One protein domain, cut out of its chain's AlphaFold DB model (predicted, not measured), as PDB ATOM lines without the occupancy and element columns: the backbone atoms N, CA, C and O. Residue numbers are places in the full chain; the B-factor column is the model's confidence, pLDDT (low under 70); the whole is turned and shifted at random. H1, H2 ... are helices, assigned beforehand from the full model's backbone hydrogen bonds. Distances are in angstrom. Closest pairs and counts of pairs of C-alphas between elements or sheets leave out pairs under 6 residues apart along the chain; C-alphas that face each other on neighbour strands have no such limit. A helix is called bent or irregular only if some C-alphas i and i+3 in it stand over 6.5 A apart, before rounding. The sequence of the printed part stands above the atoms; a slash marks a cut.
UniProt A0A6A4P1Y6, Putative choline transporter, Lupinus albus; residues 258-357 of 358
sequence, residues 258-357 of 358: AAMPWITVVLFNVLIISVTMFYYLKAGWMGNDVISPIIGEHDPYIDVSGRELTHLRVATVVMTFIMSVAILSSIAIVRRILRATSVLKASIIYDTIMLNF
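This is residues 258 to 357 of the 358 residues of the protein "Putative choline transporter" of Lupinus albus (UniProt A0A6A4P1Y6). One very long bent helix, H2, makes the length of a rod, and the shorter H1 runs side by side with its first arm, H2a, as a helical hairpin. The second arm, H2b, runs on past H1, and residues 346 to 357, of which 346 to 355 belong to H2, stick out at that end, while residues 292 to 307, of which 306 and 307 belong to H2a and the rest to the long link from H1 to H2, stick out near the other end. The printed part has 100 residues with two named helices, H1 then H2, and no named strand: all helix, extended, radius of gyration of the C-alphas 22.0 A, spans 74 by 26 by 20 A.

H2, residues 306 to 355, was assigned as one helix by its hydrogen bonds but is bent: C-alphas 332 and 335 are 6.8 A apart. Arm H2a, residues 306 to 332, is 39.6 A long from C-alpha 306 at (206.556, 217.596, 206.255); arm H2b, residues 335 to 355, is 31.1 A long and ends with C-alpha 355 at (150.641, 232.937, 239.180). H1, residues 260 to 282, is 33.0 A long from C-alpha 260 at (169.086, 221.929, 229.966).

H2a and H2b stand at a steep tilt of 59 degrees. H1 and H2a touch, at a shallow tilt of 21 degrees, opposite ways; their closest C-alphas, of Tyr 279 and Thr 316, are 5.4 A apart. H1 and H2b are close but not clearly touching, with the closest C-alphas, of Pro 261 and Ile 337, 7.1 A apart. Every O i to N i+4 pair is within hydrogen-bond range in H1 and H2a, and 16 of 17 in H2b.

The C-alphas farthest apart, of Tyr 301 and Phe 357, are 74.3 A apart. The printed part has no cut. The link from H1 to H2 is long, 23 residues. Mean pLDDT of the printed part is 75.9; it is under 70 at residues 284, 286 to 308 and 351 to 357.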
ATOM      1  N   ALA A 258     165.601 221.368 234.286       76.50
ATOM      2  CA  ALA A 258     166.349 220.225 234.790       76.50
ATOM      3  C   ALA A 258     167.206 219.548 233.716       76.50
ATOM      4  O   ALA A 258     168.284 219.063 234.035       76.50
ATOM      5  N   ALA A 259     166.721 219.490 232.472       79.69
ATOM      6  CA  ALA A 259     167.382 218.775 231.380       79.69
ATOM      7  C   ALA A 259     168.426 219.648 230.667       79.69
ATOM      8  O   ALA A 259     169.421 219.130 230.166       79.69
ATOM      9  N   MET A 260     168.228 220.969 230.664       82.94
ATOM     10  CA  MET A 260     169.086 221.929 229.966       82.94
ATOM     11  C   MET A 260     170.584 221.807 230.324       82.94
ATOM     12  O   MET A 260     171.386 221.662 229.397       82.94
ATOM     13  N   PRO A 261     170.999 221.754 231.607       86.62
ATOM     14  CA  PRO A 261     172.415 221.628 231.951       86.62
ATOM     15  C   PRO A 261     173.018 220.296 231.494       86.62
ATOM     16  O   PRO A 261     174.140 220.261 230.997       86.62
ATOM     17  N   TRP A 262     172.267 219.198 231.595       87.62
ATOM     18  CA  TRP A 262     172.741 217.884 231.156       87.62
ATOM     19  C   TRP A 262     172.908 217.816 229.640       87.62
ATOM     20  O   TRP A 262     173.928 217.316 229.174       87.62
ATOM     21  N   ILE A 263     171.975 218.398 228.880       87.75
ATOM     22  CA  ILE A 263     172.087 218.508 227.422       87.75
ATOM     23  C   ILE A 263     173.326 219.329 227.041       87.75
ATOM     24  O   ILE A 263     174.084 218.885 226.183       87.75
ATOM     25  N   THR A 264     173.606 220.463 227.707       88.25
ATOM     26  CA  THR A 264     174.841 221.230 227.429       88.25
ATOM     27  C   THR A 264     176.111 220.445 227.722       88.25
ATOM     28  O   THR A 264     177.035 220.469 226.914       88.25
ATOM     29  N   VAL A 265     176.166 219.740 228.856       91.06
ATOM     30  CA  VAL A 265     177.350 218.973 229.259       91.06
ATOM     31  C   VAL A 265     177.587 217.828 228.280       91.06
ATOM     32  O   VAL A 265     178.715 217.646 227.827       91.06
ATOM     33  N   VAL A 266     176.540 217.087 227.904       91.44
ATOM     34  CA  VAL A 266     176.648 215.996 226.926       91.44
ATOM     35  C   VAL A 266     177.072 216.537 225.562       91.44
ATOM     36  O   VAL A 266     178.047 216.045 225.003       91.44
ATOM     37  N   LEU A 267     176.408 217.580 225.054       90.75
ATOM     38  CA  LEU A 267     176.726 218.172 223.753       90.75
ATOM     39  C   LEU A 267     178.170 218.689 223.700       90.75
ATOM     40  O   LEU A 267     178.884 218.409 222.742       90.75
ATOM     41  N   PHE A 268     178.624 219.397 224.736       91.94
ATOM     42  CA  PHE A 268     179.992 219.909 224.824       91.94
ATOM     43  C   PHE A 268     181.034 218.782 224.815       91.94
ATOM     44  O   PHE A 268     182.004 218.856 224.061       91.94
ATOM     45  N   ASN A 269     180.813 217.718 225.598       93.75
ATOM     46  CA  ASN A 269     181.725 216.572 225.643       93.75
ATOM     47  C   ASN A 269     181.735 215.793 224.318       93.75
ATOM     48  O   ASN A 269     182.800 215.409 223.843       93.75
ATOM     49  N   VAL A 270     180.580 215.608 223.674       94.94
ATOM     50  CA  VAL A 270     180.508 214.972 222.349       94.94
ATOM     51  C   VAL A 270     181.247 215.811 221.304       94.94
ATOM     52  O   VAL A 270     182.056 215.271 220.559       94.94
ATOM     53  N   LEU A 271     181.028 217.129 221.268       93.06
ATOM     54  CA  LEU A 271     181.685 218.010 220.300       93.06
ATOM     55  C   LEU A 271     183.206 218.023 220.469       93.06
ATOM     56  O   LEU A 271     183.923 217.911 219.476       93.06
ATOM     57  N   ILE A 272     183.713 218.122 221.701       93.56
ATOM     58  CA  ILE A 272     185.163 218.150 221.922       93.56
ATOM     59  C   ILE A 272     185.825 216.805 221.601       93.56
ATOM     60  O   ILE A 272     186.929 216.798 221.056       93.56
ATOM     61  N   ILE A 273     185.142 215.680 221.849       93.38
ATOM     62  CA  ILE A 273     185.602 214.350 221.423       93.38
ATOM     63  C   ILE A 273     185.627 214.268 219.892       93.38
ATOM     64  O   ILE A 273     186.654 213.897 219.330       93.38
ATOM     65  N   SER A 274     184.555 214.679 219.207       91.62
ATOM     66  CA  SER A 274     184.466 214.655 217.740       91.62
ATOM     67  C   SER A 274     185.537 215.513 217.065       91.62
ATOM     68  O   SER A 274     186.183 215.066 216.118       91.62
ATOM     69  N   VAL A 275     185.771 216.734 217.561       90.00
ATOM     70  CA  VAL A 275     186.818 217.614 217.021       90.00
ATOM     71  C   VAL A 275     188.198 217.011 217.267       90.00
ATOM     72  O   VAL A 275     189.014 216.962 216.351       90.00
ATOM     73  N   THR A 276     188.464 216.507 218.474       90.88
ATOM     74  CA  THR A 276     189.749 215.867 218.792       90.88
ATOM     75  C   THR A 276     189.983 214.656 217.887       90.88
ATOM     76  O   THR A 276     191.037 214.555 217.264       90.88
ATOM     77  N   MET A 277     188.970 213.802 217.708       88.00
ATOM     78  CA  MET A 277     188.992 212.657 216.794       88.00
ATOM     79  C   MET A 277     189.325 213.069 215.352       88.00
ATOM     80  O   MET A 277     190.169 212.448 214.713       88.00
ATOM     81  N   PHE A 278     188.733 214.154 214.851       85.69
ATOM     82  CA  PHE A 278     189.040 214.682 213.519       85.69
ATOM     83  C   PHE A 278     190.522 215.067 213.358       85.69
ATOM     84  O   PHE A 278     191.132 214.759 212.332       85.69
ATOM     85  N   TYR A 279     191.137 215.674 214.379       84.38
ATOM     86  CA  TYR A 279     192.575 215.968 214.373       84.38
ATOM     87  C   TYR A 279     193.440 214.701 214.409       84.38
ATOM     88  O   TYR A 279     194.477 214.657 213.748       84.38
ATOM     89  N   TYR A 280     193.017 213.650 215.118       83.88
ATOM     90  CA  TYR A 280     193.702 212.350 215.090       83.88
ATOM     91  C   TYR A 280     193.666 211.700 213.700       83.88
ATOM     92  O   TYR A 280     194.688 211.173 213.253       83.88
ATOM     93  N   LEU A 281     192.531 211.797 212.996       79.69
ATOM     94  CA  LEU A 281     192.390 211.323 211.615       79.69
ATOM     95  C   LEU A 281     193.302 212.106 210.662       79.69
ATOM     96  O   LEU A 281     194.022 211.514 209.864       79.69
ATOM     97  N   LYS A 282     193.335 213.439 210.777       75.75
ATOM     98  CA  LYS A 282     194.194 214.294 209.937       75.75
ATOM     99  C   LYS A 282     195.691 214.170 210.245       75.75
ATOM    100  O   LYS A 282     196.499 214.378 209.348       75.75
ATOM    101  N   ALA A 283     196.073 213.830 211.476       77.69
ATOM    102  CA  ALA A 283     197.471 213.622 211.865       77.69
ATOM    103  C   ALA A 283     198.039 212.250 211.444       77.69
ATOM    104  O   ALA A 283     199.250 212.033 211.576       77.69
ATOM    105  N   GLY A 284     197.191 211.339 210.946       69.69
ATOM    106  CA  GLY A 284     197.591 210.004 210.490       69.69
ATOM    107  C   GLY A 284     198.016 209.067 211.623       69.69
ATOM    108  O   GLY A 284     198.864 208.205 211.424       69.69
ATOM    109  N   TRP A 285     197.498 209.277 212.840       72.88
ATOM    110  CA  TRP A 285     197.821 208.446 214.011       72.88
ATOM    111  C   TRP A 285     196.877 207.250 214.190       72.88
ATOM    112  O   TRP A 285     197.204 206.326 214.930       72.88
ATOM    113  N   MET A 286     195.722 207.248 213.515       65.25
ATOM    114  CA  MET A 286     194.821 206.095 213.421       65.25
ATOM    115  C   MET A 286     195.036 205.402 212.072       65.25
ATOM    116  O   MET A 286     195.092 206.083 211.052       65.25
ATOM    117  N   GLY A 287     195.218 204.077 212.091       56.28
ATOM    118  CA  GLY A 287     195.632 203.267 210.938       56.28
ATOM    119  C   GLY A 287     194.737 203.408 209.701       56.28
ATOM    120  O   GLY A 287     193.540 203.684 209.797       56.28
ATOM    121  N   ASN A 288     195.340 203.197 208.527       55.19
ATOM    122  CA  ASN A 288     194.716 203.332 207.202       55.19
ATOM    123  C   ASN A 288     193.519 202.385 206.978       55.19
ATOM    124  O   ASN A 288     192.711 202.588 206.076       55.19
ATOM    125  N   ASP A 289     193.391 201.370 207.819       56.72
ATOM    126  CA  ASP A 289     192.406 200.294 207.797       56.72
ATOM    127  C   ASP A 289     191.003 200.725 208.276       56.72
ATOM    128  O   ASP A 289     190.025 200.030 208.007       56.72
ATOM    129  N   VAL A 290     190.867 201.902 208.904       53.06
ATOM    130  CA  VAL A 290     189.571 202.458 209.363       53.06
ATOM    131  C   VAL A 290     189.081 203.646 208.515       53.06
ATOM    132  O   VAL A 290     187.966 204.128 208.708       53.06
ATOM    133  N   ILE A 291     189.909 204.151 207.591       50.69
ATOM    134  CA  ILE A 291     189.749 205.478 206.957       50.69
ATOM    135  C   ILE A 291     189.354 205.388 205.470       50.69
ATOM    136  O   ILE A 291     188.778 206.331 204.920       50.69
ATOM    137  N   SER A 292     189.565 204.232 204.835       50.72
ATOM    138  CA  SER A 292     189.270 203.979 203.419       50.72
ATOM    139  C   SER A 292     187.802 204.131 202.964       50.72
ATOM    140  O   SER A 292     187.614 204.440 201.791       50.72
ATOM    141  N   PRO A 293     186.747 203.990 203.801       53.84
ATOM    142  CA  PRO A 293     185.373 204.153 203.313       53.84
ATOM    143  C   PRO A 293     184.820 205.587 203.408       53.84
ATOM    144  O   PRO A 293     183.724 205.835 202.914       53.84
ATOM    145  N   ILE A 294     185.525 206.533 204.048       53.47
ATOM    146  CA  ILE A 294     185.001 207.894 204.319       53.47
ATOM    147  C   ILE A 294     185.793 208.976 203.577       53.47
ATOM    148  O   ILE A 294     185.249 210.028 203.239       53.47
ATOM    149  N   ILE A 295     187.069 208.722 203.293       50.69
ATOM    150  CA  ILE A 295     187.914 209.606 202.497       50.69
ATOM    151  C   ILE A 295     188.138 208.872 201.181       50.69
ATOM    152  O   ILE A 295     188.835 207.861 201.167       50.69
ATOM    153  N   GLY A 296     187.482 209.336 200.113       47.47
ATOM    154  CA  GLY A 296     187.680 208.805 198.765       47.47
ATOM    155  C   GLY A 296     189.164 208.685 198.411       47.47
ATOM    156  O   GLY A 296     190.009 209.342 199.024       47.47
ATOM    157  N   GLU A 297     189.447 207.798 197.458       38.88
ATOM    158  CA  GLU A 297     190.778 207.419 196.983       38.88
ATOM    159  C   GLU A 297     191.769 208.592 197.029       38.88
ATOM    160  O   GLU A 297     191.496 209.667 196.495       38.88
ATOM    161  N   HIS A 298     192.882 208.404 197.749       44.25
ATOM    162  CA  HIS A 298     193.928 209.414 197.878       44.25
ATOM    163  C   HIS A 298     194.396 209.825 196.479       44.25
ATOM    164  O   HIS A 298     195.025 209.033 195.781       44.25
ATOM    165  N   ASP A 299     194.106 211.067 196.095       40.09
ATOM    166  CA  ASP A 299     194.660 211.680 194.896       40.09
ATOM    167  C   ASP A 299     196.198 211.723 195.058       40.09
ATOM    168  O   ASP A 299     196.688 212.354 196.006       40.09
ATOM    169  N   PRO A 300     196.987 211.034 194.210       46.88
ATOM    170  CA  PRO A 300     198.426 210.827 194.412       46.88
ATOM    171  C   PRO A 300     199.276 212.096 194.211       46.88
ATOM    172  O   PRO A 300     200.500 212.012 194.123       46.88
ATOM    173  N   TYR A 301     198.651 213.275 194.142       38.06
ATOM    174  CA  TYR A 301     199.303 214.545 193.825       38.06
ATOM    175  C   TYR A 301     199.357 215.558 194.986       38.06
ATOM    176  O   TYR A 301     199.957 216.622 194.842       38.06
ATOM    177  N   ILE A 302     198.789 215.258 196.161       38.75
ATOM    178  CA  ILE A 302     198.907 216.143 197.337       38.75
ATOM    179  C   ILE A 302     200.060 215.664 198.230       38.75
ATOM    180  O   ILE A 302     199.854 214.977 199.230       38.75
ATOM    181  N   ASP A 303     201.290 216.037 197.883       42.84
ATOM    182  CA  ASP A 303     202.447 215.831 198.759       42.84
ATOM    183  C   ASP A 303     202.374 216.848 199.918       42.84
ATOM    184  O   ASP A 303     202.756 218.018 199.797       42.84
ATOM    185  N   VAL A 304     201.762 216.451 201.039       51.66
ATOM    186  CA  VAL A 304     201.657 217.299 202.236       51.66
ATOM    187  C   VAL A 304     203.064 217.502 202.790       51.66
ATOM    188  O   VAL A 304     203.628 216.610 203.420       51.66
ATOM    189  N   SER A 305     203.631 218.692 202.568       52.97
ATOM    190  CA  SER A 305     204.985 219.015 203.026       52.97
ATOM    191  C   SER A 305     205.167 218.674 204.514       52.97
ATOM    192  O   SER A 305     204.304 218.971 205.348       52.97
ATOM    193  N   GLY A 306     206.306 218.078 204.885       59.88
ATOM    194  CA  GLY A 306     206.556 217.596 206.255       59.88
ATOM    195  C   GLY A 306     206.423 218.661 207.359       59.88
ATOM    196  O   GLY A 306     206.235 218.328 208.534       59.88
ATOM    197  N   ARG A 307     206.456 219.951 206.996       59.59
ATOM    198  CA  ARG A 307     206.205 221.074 207.908       59.59
ATOM    199  C   ARG A 307     204.733 221.165 208.324       59.59
ATOM    200  O   ARG A 307     204.458 221.279 209.516       59.59
ATOM    201  N   GLU A 308     203.803 221.025 207.384       66.75
ATOM    202  CA  GLU A 308     202.353 221.056 207.643       66.75
ATOM    203  C   GLU A 308     201.909 219.862 208.504       66.75
ATOM    204  O   GLU A 308     201.125 220.011 209.443       66.75
ATOM    205  N   LEU A 309     202.502 218.686 208.276       70.69
ATOM    206  CA  LEU A 309     202.238 217.494 209.085       70.69
ATOM    207  C   LEU A 309     202.712 217.655 210.539       70.69
ATOM    208  O   LEU A 309     202.061 217.186 211.474       70.69
ATOM    209  N   THR A 310     203.831 218.350 210.748       78.00
ATOM    210  CA  THR A 310     204.337 218.649 212.095       78.00
ATOM    211  C   THR A 310     203.398 219.610 212.832       78.00
ATOM    212  O   THR A 310     203.092 219.380 214.003       78.00
ATOM    213  N   HIS A 311     202.871 220.633 212.148       81.50
ATOM    214  CA  HIS A 311     201.875 221.550 212.716       81.50
ATOM    215  C   HIS A 311     200.579 220.829 213.115       81.50
ATOM    216  O   HIS A 311     200.074 221.049 214.218       81.50
ATOM    217  N   LEU A 312     200.088 219.915 212.272       81.81
ATOM    218  CA  LEU A 312     198.908 219.098 212.569       81.81
ATOM    219  C   LEU A 312     199.117 218.206 213.798       81.81
ATOM    220  O   LEU A 312     198.267 218.180 214.682       81.81
ATOM    221  N   ARG A 313     200.267 217.529 213.910       83.44
ATOM    222  CA  ARG A 313     200.580 216.669 215.068       83.44
ATOM    223  C   ARG A 313     200.658 217.449 216.378       83.44
ATOM    224  O   ARG A 313     200.135 216.990 217.391       83.44
ATOM    225  N   VAL A 314     201.276 218.631 216.365       87.62
ATOM    226  CA  VAL A 314     201.321 219.513 217.544       87.62
ATOM    227  C   VAL A 314     199.909 219.953 217.938       87.62
ATOM    228  O   VAL A 314     199.560 219.883 219.116       87.62
ATOM    229  N   ALA A 315     199.077 220.343 216.966       88.44
ATOM    230  CA  ALA A 315     197.683 220.703 217.218       88.44
ATOM    231  C   ALA A 315     196.893 219.539 217.840       88.44
ATOM    232  O   ALA A 315     196.167 219.757 218.808       88.44
ATOM    233  N   THR A 316     197.087 218.304 217.366       88.62
ATOM    234  CA  THR A 316     196.446 217.113 217.942       88.62
ATOM    235  C   THR A 316     196.800 216.930 219.418       88.62
ATOM    236  O   THR A 316     195.898 216.769 220.234       88.62
ATOM    237  N   VAL A 317     198.081 217.033 219.800       91.62
ATOM    238  CA  VAL A 317     198.504 216.920 221.214       91.62
ATOM    239  C   VAL A 317     197.850 217.996 222.084       91.62
ATOM    240  O   VAL A 317     197.356 217.702 223.175       91.62
ATOM    241  N   VAL A 318     197.812 219.238 221.595       94.00
ATOM    242  CA  VAL A 318     197.170 220.357 222.299       94.00
ATOM    243  C   VAL A 318     195.672 220.100 222.474       94.00
ATOM    244  O   VAL A 318     195.149 220.271 223.575       94.00
ATOM    245  N   MET A 319     194.981 219.636 221.432       92.12
ATOM    246  CA  MET A 319     193.549 219.333 221.496       92.12
ATOM    247  C   MET A 319     193.241 218.192 222.467       92.12
ATOM    248  O   MET A 319     192.283 218.294 223.231       92.12
ATOM    249  N   THR A 320     194.086 217.161 222.536       92.88
ATOM    250  CA  THR A 320     193.949 216.078 223.523       92.88
ATOM    251  C   THR A 320     194.091 216.587 224.954       92.88
ATOM    252  O   THR A 320     193.312 216.200 225.830       92.88
ATOM    253  N   PHE A 321     195.041 217.495 225.203       95.38
ATOM    254  CA  PHE A 321     195.175 218.133 226.511       95.38
ATOM    255  C   PHE A 321     193.911 218.927 226.869       95.38
ATOM    256  O   PHE A 321     193.338 218.710 227.939       95.38
ATOM    257  N   ILE A 322     193.412 219.766 225.954       94.81
ATOM    258  CA  ILE A 322     192.184 220.551 226.163       94.81
ATOM    259  C   ILE A 322     190.981 219.629 226.417       94.81
ATOM    260  O   ILE A 322     190.222 219.872 227.354       94.81
ATOM    261  N   MET A 323     190.832 218.542 225.653       95.12
ATOM    262  CA  MET A 323     189.780 217.539 225.845       95.12
ATOM    263  C   MET A 323     189.846 216.911 227.242       95.12
ATOM    264  O   MET A 323     188.827 216.829 227.927       95.12
ATOM    265  N   SER A 324     191.034 216.503 227.697       94.12
ATOM    266  CA  SER A 324     191.199 215.893 229.021       94.12
ATOM    267  C   SER A 324     190.788 216.848 230.148       94.12
ATOM    268  O   SER A 324     190.014 216.474 231.032       94.12
ATOM    269  N   VAL A 325     191.208 218.115 230.071       95.00
ATOM    270  CA  VAL A 325     190.838 219.157 231.038       95.00
ATOM    271  C   VAL A 325     189.334 219.435 230.987       95.00
ATOM    272  O   VAL A 325     188.688 219.544 232.031       95.00
ATOM    273  N   ALA A 326     188.748 219.494 229.792       92.75
ATOM    274  CA  ALA A 326     187.321 219.715 229.592       92.75
ATOM    275  C   ALA A 326     186.458 218.595 230.198       92.75
ATOM    276  O   ALA A 326     185.484 218.887 230.899       92.75
ATOM    277  N   ILE A 327     186.844 217.328 230.017       93.56
ATOM    278  CA  ILE A 327     186.148 216.176 230.609       93.56
ATOM    279  C   ILE A 327     186.272 216.205 232.138       93.56
ATOM    280  O   ILE A 327     185.266 216.098 232.843       93.56
ATOM    281  N   LEU A 328     187.478 216.431 232.673       93.88
ATOM    282  CA  LEU A 328     187.700 216.534 234.122       93.88
ATOM    283  C   LEU A 328     186.892 217.682 234.744       93.88
ATOM    284  O   LEU A 328     186.269 217.508 235.795       93.88
ATOM    285  N   SER A 329     186.844 218.837 234.077       90.94
ATOM    286  CA  SER A 329     186.035 219.975 234.522       90.94
ATOM    287  C   SER A 329     184.534 219.667 234.477       90.94
ATOM    288  O   SER A 329     183.820 219.991 235.427       90.94
ATOM    289  N   SER A 330     184.065 218.956 233.443       91.56
ATOM    290  CA  SER A 330     182.668 218.528 233.316       91.56
ATOM    291  C   SER A 330     182.266 217.634 234.488       91.56
ATOM    292  O   SER A 330     181.243 217.888 235.120       91.56
ATOM    293  N   ILE A 331     183.111 216.658 234.846       90.81
ATOM    294  CA  ILE A 331     182.905 215.762 235.997       90.81
ATOM    295  C   ILE A 331     182.885 216.554 237.313       90.81
ATOM    296  O   ILE A 331     181.992 216.365 238.142       90.81
ATOM    297  N   ALA A 332     183.832 217.477 237.507       90.00
ATOM    298  CA  ALA A 332     183.923 218.276 238.729       90.00
ATOM    299  C   ALA A 332     182.694 219.181 238.946       90.00
ATOM    300  O   ALA A 332     182.256 219.397 240.082       90.00
ATOM    301  N   ILE A 333     182.109 219.695 237.862       89.12
ATOM    302  CA  ILE A 333     180.977 220.625 237.900       89.12
ATOM    303  C   ILE A 333     179.633 219.904 238.140       89.12
ATOM    304  O   ILE A 333     178.706 220.537 238.652       89.12
ATOM    305  N   VAL A 334     179.523 218.585 237.912       87.31
ATOM    306  CA  VAL A 334     178.278 217.801 238.114       87.31
ATOM    307  C   VAL A 334     177.637 218.056 239.483       87.31
ATOM    308  O   VAL A 334     176.442 218.341 239.579       87.31
ATOM    309  N   ARG A 335     178.432 218.024 240.563       84.12
ATOM    310  CA  ARG A 335     177.920 218.247 241.929       84.12
ATOM    311  C   ARG A 335     177.366 219.658 242.128       84.12
ATOM    312  O   ARG A 335     176.443 219.846 242.917       84.12
ATOM    313  N   ARG A 336     177.922 220.651 241.428       86.00
ATOM    314  CA  ARG A 336     177.440 222.039 241.460       86.00
ATOM    315  C   ARG A 336     176.159 222.197 240.637       86.00
ATOM    316  O   ARG A 336     175.233 222.851 241.110       86.00
ATOM    317  N   ILE A 337     176.066 221.540 239.478       85.81
ATOM    318  CA  ILE A 337     174.859 221.524 238.632       85.81
ATOM    319  C   ILE A 337     173.669 220.910 239.376       85.81
ATOM    320  O   ILE A 337     172.576 221.473 239.345       85.81
ATOM    321  N   LEU A 338     173.868 219.800 240.095       82.62
ATOM    322  CA  LEU A 338     172.803 219.158 240.878       82.62
ATOM    323  C   LEU A 338     172.208 220.096 241.945       82.62
ATOM    324  O   LEU A 338     170.991 220.176 242.080       82.62
ATOM    325  N   ARG A 339     173.048 220.865 242.653       83.19
ATOM    326  CA  ARG A 339     172.582 221.855 243.647       83.19
ATOM    327  C   ARG A 339     171.879 223.047 242.996       83.19
ATOM    328  O   ARG A 339     170.872 223.528 243.503       83.19
ATOM    329  N   ALA A 340     172.404 223.540 241.877       80.69
ATOM    330  CA  ALA A 340     171.808 224.672 241.173       80.69
ATOM    331  C   ALA A 340     170.439 224.311 240.566       80.69
ATOM    332  O   ALA A 340     169.485 225.077 240.685       80.69
ATOM    333  N   THR A 341     170.314 223.119 239.976       80.81
ATOM    334  CA  THR A 341     169.051 222.632 239.396       80.81
ATOM    335  C   THR A 341     167.972 222.382 240.447       80.81
ATOM    336  O   THR A 341     166.806 222.656 240.169       80.81
ATOM    337  N   SER A 342     168.320 221.933 241.662       78.62
ATOM    338  CA  SER A 342     167.341 221.808 242.752       78.62
ATOM    339  C   SER A 342     166.797 223.163 243.212       78.62
ATOM    340  O   SER A 342     165.596 223.286 243.438       78.62
ATOM    341  N   VAL A 343     167.649 224.192 243.291       79.38
ATOM    342  CA  VAL A 343     167.230 225.556 243.666       79.38
ATOM    343  C   VAL A 343     166.355 226.186 242.579       79.38
ATOM    344  O   VAL A 343     165.296 226.723 242.885       79.38
ATOM    345  N   LEU A 344     166.749 226.059 241.307       75.38
ATOM    346  CA  LEU A 344     165.985 226.580 240.167       75.38
ATOM    347  C   LEU A 344     164.607 225.916 240.020       75.38
ATOM    348  O   LEU A 344     163.627 226.582 239.689       75.38
ATOM    349  N   LYS A 345     164.505 224.607 240.289       73.81
ATOM    350  CA  LYS A 345     163.206 223.918 240.344       73.81
ATOM    351  C   LYS A 345     162.311 224.500 241.436       73.81
ATOM    352  O   LYS A 345     161.147 224.771 241.166       73.81
ATOM    353  N   ALA A 346     162.848 224.720 242.638       76.06
ATOM    354  CA  ALA A 346     162.083 225.276 243.752       76.06
ATOM    355  C   ALA A 346     161.555 226.691 243.450       76.06
ATOM    356  O   ALA A 346     160.394 226.976 243.729       76.06
ATOM    357  N   SER A 347     162.362 227.551 242.814       72.44
ATOM    358  CA  SER A 347     161.934 228.908 242.443       72.44
ATOM    359  C   SER A 347     160.854 228.930 241.360       72.44
ATOM    360  O   SER A 347     159.927 229.723 241.441       72.44
ATOM    361  N   ILE A 348     160.932 228.044 240.363       71.38
ATOM    362  CA  ILE A 348     159.944 228.004 239.271       71.38
ATOM    363  C   ILE A 348     158.610 227.435 239.758       71.38
ATOM    364  O   ILE A 348     157.555 227.918 239.353       71.38
ATOM    365  N   ILE A 349     158.642 226.451 240.662       70.44
ATOM    366  CA  ILE A 349     157.431 225.942 241.319       70.44
ATOM    367  C   ILE A 349     156.767 227.065 242.126       70.44
ATOM    368  O   ILE A 349     155.557 227.241 242.030       70.44
ATOM    369  N   TYR A 350     157.550 227.864 242.855       70.38
ATOM    370  CA  TYR A 350     157.043 229.012 243.609       70.38
ATOM    371  C   TYR A 350     156.384 230.074 242.708       70.38
ATOM    372  O   TYR A 350     155.250 230.468 242.971       70.38
ATOM    373  N   ASP A 351     157.034 230.471 241.607       67.94
ATOM    374  CA  ASP A 351     156.458 231.411 240.628       67.94
ATOM    375  C   ASP A 351     155.181 230.856 239.967       67.94
ATOM    376  O   ASP A 351     154.223 231.594 239.747       67.94
ATOM    377  N   THR A 352     155.131 229.547 239.687       66.25
ATOM    378  CA  THR A 352     153.939 228.894 239.114       66.25
ATOM    379  C   THR A 352     152.770 228.863 240.101       66.25
ATOM    380  O   THR A 352     151.623 229.025 239.697       66.25
ATOM    381  N   ILE A 353     153.037 228.662 241.394       64.12
ATOM    382  CA  ILE A 353     152.006 228.682 242.442       64.12
ATOM    383  C   ILE A 353     151.471 230.106 242.641       64.12
ATOM    384  O   ILE A 353     150.260 230.285 242.708       64.12
ATOM    385  N   MET A 354     152.349 231.115 242.668       60.31
ATOM    386  CA  MET A 354     151.956 232.525 242.800       60.31
ATOM    387  C   MET A 354     151.116 233.020 241.611       60.31
ATOM    388  O   MET A 354     150.158 233.748 241.818       60.31
ATOM    389  N   LEU A 355     151.418 232.585 240.381       59.38
ATOM    390  CA  LEU A 355     150.641 232.937 239.180       59.38
ATOM    391  C   LEU A 355     149.258 232.270 239.087       59.38
ATOM    392  O   LEU A 355     148.460 232.697 238.264       59.38
ATOM    393  N   ASN A 356     148.987 231.216 239.864       58.66
ATOM    394  CA  ASN A 356     147.663 230.576 239.932       58.66
ATOM    395  C   ASN A 356     146.802 231.110 241.096       58.66
ATOM    396  O   ASN A 356     145.668 230.663 241.261       58.66
ATOM    397  N   PHE A 357     147.357 231.993 241.934       54.72
ATOM    398  CA  PHE A 357     146.686 232.587 243.097       54.72
ATOM    399  C   PHE A 357     146.266 234.057 242.886       54.72
ATOM    400  O   PHE A 357     145.527 234.577 243.722       54.72
TER     401      PHE A 357